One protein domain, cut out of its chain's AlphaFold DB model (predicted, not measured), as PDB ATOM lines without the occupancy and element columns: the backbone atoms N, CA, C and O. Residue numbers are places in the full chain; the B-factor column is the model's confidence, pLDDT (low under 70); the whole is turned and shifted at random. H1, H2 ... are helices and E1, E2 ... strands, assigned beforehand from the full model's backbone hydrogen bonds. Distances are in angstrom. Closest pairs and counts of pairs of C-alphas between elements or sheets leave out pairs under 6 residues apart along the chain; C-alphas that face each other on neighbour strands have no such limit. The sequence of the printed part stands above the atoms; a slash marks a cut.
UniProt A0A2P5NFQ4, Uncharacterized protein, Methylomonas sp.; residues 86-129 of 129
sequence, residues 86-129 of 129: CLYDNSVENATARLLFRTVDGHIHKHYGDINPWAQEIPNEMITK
ATOM      1  N   CYS A  86     -17.635  18.322 -31.626       80.38
ATOM      2  CA  CYS A  86     -16.678  17.823 -30.641       80.38
ATOM      3  C   CYS A  86     -15.270  17.964 -31.220       80.38
ATOM      4  O   CYS A  86     -15.080  17.678 -32.401       80.38
ATOM      5  N   LEU A  87     -14.298  18.346 -30.391       80.56
ATOM      6  CA  LEU A  87     -12.893  18.365 -30.787       80.56
ATOM      7  C   LEU A  87     -12.191  17.123 -30.237       80.56
ATOM      8  O   LEU A  87     -12.142  16.923 -29.022       80.56
ATOM      9  N   TYR A  88     -11.646  16.307 -31.135       82.38
ATOM     10  CA  TYR A  88     -10.765  15.196 -30.793       82.38
ATOM     11  C   TYR A  88      -9.334  15.564 -31.167       82.38
ATOM     12  O   TYR A  88      -9.081  16.044 -32.270       82.38
ATOM     13  N   ASP A  89      -8.410  15.330 -30.249       81.88
ATOM     14  CA  ASP A  89      -6.982  15.419 -30.482       81.88
ATOM     15  C   ASP A  89      -6.454  14.090 -31.010       81.88
ATOM     16  O   ASP A  89      -6.654  13.050 -30.391       81.88
ATOM     17  N   ASN A  90      -5.762  14.141 -32.140       83.19
ATOM     18  CA  ASN A  90      -5.007  13.020 -32.688       83.19
ATOM     19  C   ASN A  90      -3.596  13.478 -33.096       83.19
ATOM     20  O   ASN A  90      -3.054  13.012 -34.093       83.19
ATOM     21  N   SER A  91      -3.025  14.464 -32.387       81.12
ATOM     22  CA  SER A  91      -1.746  15.078 -32.767       81.12
ATOM     23  C   SER A  91      -0.521  14.198 -32.500       81.12
ATOM     24  O   SER A  91       0.591  14.603 -32.824       81.12
ATOM     25  N   VAL A  92      -0.693  13.031 -31.874       81.44
ATOM     26  CA  VAL A  92       0.387  12.082 -31.582       81.44
ATOM     27  C   VAL A  92       0.219  10.859 -32.473       81.44
ATOM     28  O   VAL A  92      -0.804  10.176 -32.420       81.44
ATOM     29  N   GLU A  93       1.231  10.574 -33.290       76.69
ATOM     30  CA  GLU A  93       1.225   9.406 -34.168       76.69
ATOM     31  C   GLU A  93       1.104   8.104 -33.366       76.69
ATOM     32  O   GLU A  93       1.776   7.919 -32.350       76.69
ATOM     33  N   ASN A  94       0.271   7.181 -33.856       71.88
ATOM     34  CA  ASN A  94       0.020   5.866 -33.249       71.88
ATOM     35  C   ASN A  94      -0.517   5.917 -31.805       71.88
ATOM     36  O   ASN A  94      -0.432   4.926 -31.077       71.88
ATOM     37  N   ALA A  95      -1.065   7.058 -31.379       73.75
ATOM     38  CA  ALA A  95      -1.759   7.194 -30.108       73.75
ATOM     39  C   ALA A  95      -3.276   7.146 -30.307       73.75
ATOM     40  O   ALA A  95      -3.800   7.429 -31.383       73.75
ATOM     41  N   THR A  96      -3.999   6.801 -29.241       72.06
ATOM     42  CA  THR A  96      -5.463   6.843 -29.290       72.06
ATOM     43  C   THR A  96      -5.936   8.291 -29.278       72.06
ATOM     44  O   THR A  96      -5.522   9.071 -28.419       72.06
ATOM     45  N   ALA A  97      -6.830   8.639 -30.207       76.38
ATOM     46  CA  ALA A  97      -7.424   9.966 -30.256       76.38
ATOM     47  C   ALA A  97      -8.130  10.306 -28.933       76.38
ATOM     48  O   ALA A  97      -8.834   9.483 -28.346       76.38
ATOM     49  N   ARG A  98      -7.982  11.541 -28.463       83.12
ATOM     50  CA  ARG A  98      -8.515  11.993 -27.178       83.12
ATOM     51  C   ARG A  98      -9.606  13.028 -27.383       83.12
ATOM     52  O   ARG A  98      -9.380  14.055 -28.007       83.12
ATOM     53  N   LEU A  99     -10.797  12.800 -26.833       82.56
ATOM     54  CA  LEU A  99     -11.828  13.840 -26.789       82.56
ATOM     55  C   LEU A  99     -11.339  14.979 -25.885       82.56
ATOM     56  O   LEU A  99     -11.046  14.737 -24.719       82.56
ATOM     57  N   LEU A 100     -11.251  16.201 -26.407       85.75
ATOM     58  CA  LEU A 100     -10.832  17.372 -25.634       85.75
ATOM     59  C   LEU A 100     -12.040  18.066 -25.003       85.75
ATOM     60  O   LEU A 100     -12.148  18.180 -23.783       85.75
ATOM     61  N   PHE A 101     -12.984  18.500 -25.838       85.44
ATOM     62  CA  PHE A 101     -14.197  19.186 -25.402       85.44
ATOM     63  C   PHE A 101     -15.333  19.038 -26.417       85.44
ATOM     64  O   PHE A 101     -15.126  18.675 -27.579       85.44
ATOM     65  N   ARG A 102     -16.558  19.326 -25.970       82.62
ATOM     66  CA  ARG A 102     -17.731  19.475 -26.844       82.62
ATOM     67  C   ARG A 102     -18.334  20.859 -26.712       82.62
ATOM     68  O   ARG A 102     -18.325  21.423 -25.614       82.62
ATOM     69  N   THR A 103     -18.939  21.332 -27.794       79.94
ATOM     70  CA  THR A 103     -19.646  22.610 -27.814       79.94
ATOM     71  C   THR A 103     -21.149  22.431 -27.991       79.94
ATOM     72  O   THR A 103     -21.624  21.421 -28.520       79.94
ATOM     73  N   VAL A 104     -21.901  23.406 -27.492       73.81
ATOM     74  CA  VAL A 104     -23.335  23.597 -27.728       73.81
ATOM     75  C   VAL A 104     -23.520  25.083 -28.009       73.81
ATOM     76  O   VAL A 104     -22.997  25.907 -27.265       73.81
ATOM     77  N   ASP A 105     -24.186  25.417 -29.114       74.00
ATOM     78  CA  ASP A 105     -24.449  26.801 -29.533       74.00
ATOM     79  C   ASP A 105     -23.195  27.691 -29.555       74.00
ATOM     80  O   ASP A 105     -23.197  28.817 -29.071       74.00
ATOM     81  N   GLY A 106     -22.087  27.153 -30.077       74.75
ATOM     82  CA  GLY A 106     -20.806  27.864 -30.182       74.75
ATOM     83  C   GLY A 106     -19.988  27.933 -28.889       74.75
ATOM     84  O   GLY A 106     -18.815  28.276 -28.954       74.75
ATOM     85  N   HIS A 107     -20.550  27.522 -27.751       77.88
ATOM     86  CA  HIS A 107     -19.901  27.598 -26.445       77.88
ATOM     87  C   HIS A 107     -19.399  26.236 -25.987       77.88
ATOM     88  O   HIS A 107     -20.025  25.206 -26.256       77.88
ATOM     89  N   ILE A 108     -18.299  26.209 -25.234       83.19
ATOM     90  CA  ILE A 108     -17.857  24.968 -24.598       83.19
ATOM     91  C   ILE A 108     -18.870  24.549 -23.542       83.19
ATOM     92  O   ILE A 108     -19.203  25.288 -22.623       83.19
ATOM     93  N   HIS A 109     -19.323  23.308 -23.670       81.62
ATOM     94  CA  HIS A 109     -20.285  22.722 -22.756       81.62
ATOM     95  C   HIS A 109     -19.641  21.710 -21.799       81.62
ATOM     96  O   HIS A 109     -20.092  21.563 -20.666       81.62
ATOM     97  N   LYS A 110     -18.623  20.956 -22.238       79.69
ATOM     98  CA  LYS A 110     -17.926  19.985 -21.375       79.69
ATOM     99  C   LYS A 110     -16.485  19.762 -21.826       79.69
ATOM    100  O   LYS A 110     -16.256  19.571 -23.020       79.69
ATOM    101  N   HIS A 111     -15.575  19.711 -20.854       85.56
ATOM    102  CA  HIS A 111     -14.183  19.283 -21.000       85.56
ATOM    103  C   HIS A 111     -14.023  17.810 -20.611       85.56
ATOM    104  O   HIS A 111     -14.710  17.321 -19.712       85.56
ATOM    105  N   TYR A 112     -13.104  17.118 -21.278       80.44
ATOM    106  CA  TYR A 112     -12.795  15.702 -21.053       80.44
ATOM    107  C   TYR A 112     -11.294  15.513 -20.762       80.44
ATOM    108  O   TYR A 112     -10.640  14.616 -21.289       80.44
ATOM    109  N   GLY A 113     -10.752  16.388 -19.908       82.44
ATOM    110  CA  GLY A 113      -9.344  16.443 -19.508       82.44
ATOM    111  C   GLY A 113      -8.679  17.764 -19.895       82.44
ATOM    112  O   GLY A 113      -9.345  18.689 -20.366       82.44
ATOM    113  N   ASP A 114      -7.360  17.835 -19.716       86.88
ATOM    114  CA  ASP A 114      -6.576  19.026 -20.051       86.88
ATOM    115  C   ASP A 114      -6.566  19.274 -21.559       86.88
ATOM    116  O   ASP A 114      -6.528  18.333 -22.355       86.88
ATOM    117  N   ILE A 115      -6.582  20.535 -21.978       86.00
ATOM    118  CA  ILE A 115      -6.494  20.895 -23.396       86.00
ATOM    119  C   ILE A 115      -5.023  21.041 -23.774       86.00
ATOM    120  O   ILE A 115      -4.273  21.762 -23.113       86.00
ATOM    121  N   ASN A 116      -4.620  20.359 -24.850       85.94
ATOM    122  CA  ASN A 116      -3.257  20.449 -25.365       85.94
ATOM    123  C   ASN A 116      -2.894  21.908 -25.663       85.94
ATOM    124  O   ASN A 116      -3.752  22.624 -26.177       85.94
ATOM    125  N   PRO A 117      -1.631  22.328 -25.459       88.44
ATOM    126  CA  PRO A 117      -1.196  23.694 -25.750       88.44
ATOM    127  C   PRO A 117      -1.608  24.183 -27.145       88.44
ATOM    128  O   PRO A 117      -2.086  25.302 -27.285       88.44
ATOM    129  N   TRP A 118      -1.522  23.315 -28.161       89.19
ATOM    130  CA  TRP A 118      -1.909  23.649 -29.537       89.19
ATOM    131  C   TRP A 118      -3.398  23.995 -29.690       89.19
ATOM    132  O   TRP A 118      -3.765  24.767 -30.569       89.19
ATOM    133  N   ALA A 119      -4.257  23.420 -28.847       85.69
ATOM    134  CA  ALA A 119      -5.706  23.540 -28.931       85.69
ATOM    135  C   ALA A 119      -6.279  24.597 -27.974       85.69
ATOM    136  O   ALA A 119      -7.496  24.772 -27.967       85.69
ATOM    137  N   GLN A 120      -5.458  25.275 -27.159       85.75
ATOM    138  CA  GLN A 120      -5.940  26.200 -26.120       85.75
ATOM    139  C   GLN A 120      -6.605  27.464 -26.673       85.75
ATOM    140  O   GLN A 120      -7.522  27.983 -26.044       85.75
ATOM    141  N   GLU A 121      -6.212  27.914 -27.865       84.94
ATOM    142  CA  GLU A 121      -6.813  29.102 -28.482       84.94
ATOM    143  C   GLU A 121      -8.257  28.868 -28.947       84.94
ATOM    144  O   GLU A 121      -9.073  29.785 -28.939       84.94
ATOM    145  N   ILE A 122      -8.621  27.622 -29.272       83.75
ATOM    146  CA  ILE A 122      -9.965  27.289 -29.761       83.75
ATOM    147  C   ILE A 122     -11.038  27.584 -28.683       83.75
ATOM    148  O   ILE A 122     -11.996  28.297 -28.981       83.75
ATOM    149  N   PRO A 123     -10.901  27.109 -27.424       79.31
ATOM    150  CA  PRO A 123     -11.723  27.549 -26.299       79.31
ATOM    151  C   PRO A 123     -11.784  29.054 -26.088       79.31
ATOM    152  O   PRO A 123     -12.865  29.577 -25.819       79.31
ATOM    153  N   ASN A 124     -10.642  29.738 -26.185       78.94
ATOM    154  CA  ASN A 124     -10.559  31.167 -25.907       78.94
ATOM    155  C   ASN A 124     -11.445  31.946 -26.884       78.94
ATOM    156  O   ASN A 124     -12.232  32.795 -26.473       78.94
ATOM    157  N   GLU A 125     -11.417  31.597 -28.169       76.38
ATOM    158  CA  GLU A 125     -12.283  32.221 -29.171       76.38
ATOM    159  C   GLU A 125     -13.777  31.917 -28.963       76.38
ATOM    160  O   GLU A 125     -14.626  32.755 -29.267       76.38
ATOM    161  N   MET A 126     -14.109  30.746 -28.410       71.44
ATOM    162  CA  MET A 126     -15.490  30.302 -28.170       71.44
ATOM    163  C   MET A 126     -16.147  30.916 -26.923       71.44
ATOM    164  O   MET A 126     -17.364  30.843 -26.788       71.44
ATOM    165  N   ILE A 127     -15.367  31.492 -26.003       60.84
ATOM    166  CA  ILE A 127     -15.870  32.150 -24.780       60.84
ATOM    167  C   ILE A 127     -16.035  33.668 -24.985       60.84
ATOM    168  O   ILE A 127     -16.752  34.325 -24.234       60.84
ATOM    169  N   THR A 128     -15.388  34.242 -26.003       50.72
ATOM    170  CA  THR A 128     -15.219  35.701 -26.143       50.72
ATOM    171  C   THR A 128     -16.263  36.366 -27.063       50.72
ATOM    172  O   THR A 128     -16.059  37.497 -27.504       50.72
ATOM    173  N   LYS A 129     -17.387  35.707 -27.374       43.41
ATOM    174  CA  LYS A 129     -18.477  36.278 -28.189       43.41
ATOM    175  C   LYS A 129     -19.845  36.091 -27.563       43.41
ATOM    176  O   LYS A 129     -20.119  34.966 -27.107       43.41
TER     177      LYS A 129
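This is residues 86 to 129 of the 129 residues of an uncharacterized protein of Methylomonas sp. (UniProt A0A2P5NFQ4). A small three-stranded antiparallel sheet, made of two hairpins in succession, has one short helix, H1, that only grazes it, mostly near the edge strand E3. The whole is drawn out as a rod, with the turn of residues 90 to 97 at one end and the last residues after H1 at the other. The printed part has 44 residues, with three named strands and one named helix in the order E1, E2, E3, H1; the sheet's order is E1, E2, E3, and the class is mixed, helices and strands. It is only just compact, close to loose, with a radius of gyration of the C-alphas of 10.8 A, and its C-alphas span 36 by 17 by 13 A.

The edge strand E1, residues 86 to 89, is the antiparallel neighbour of the inner strand E2, residues 98 to 104, and the two form a hairpin. Their directions stand at 160 degrees, with N 87 and O 101 at 2.9 A and N 98 and O 89 at 2.8 A, within hydrogen-bond range. E2 forms a second hairpin with the edge strand E3, residues 107 to 111, antiparallel at 146 degrees. Here N 104 and O 107 are 2.9 A apart and N 102 and O 110 are 3.0 A apart, within hydrogen-bond range. The three strands are a meander, each the antiparallel neighbour of the one before. E1 and E3 are apart. The helix H1, residues 121 to 127, is on the sheet but only grazes it, with its residues 122 to 127. The closest C-alphas of E3 and H1 are those of His 107 and Met 126, 5.5 A apart. In H1 every O i to N i+4 pair is within hydrogen-bond range.

E1 begins at C-alpha 86, at (-16.678, 17.823, -30.641), and is 10.0 A long from first to last C-alpha. E2, the longest strand with 7 residues, runs 18.8 A from Arg 98 to Val 104, whose C-alpha is at (-23.335, 23.597, -27.728). E3 runs from His 107 to His 111 over 11.5 A. H1 runs from Glu 121 to Ile 127 over 10.2 A and ends at C-alpha 127, at (-15.870, 32.150, -24.780).

The two C-alphas farthest apart are those of Asn 94 and Lys 129, at 36.0 A. The printed part has no cut and ends at residue 129, the chain's last residue. The link from E2 to E3 is tight, while those from E1 to E2, with 8 residues, and from E3 to H1, with 9 residues, are short. The mean pLDDT of the printed part is 78.9, and residues 127 to 129 are under 70.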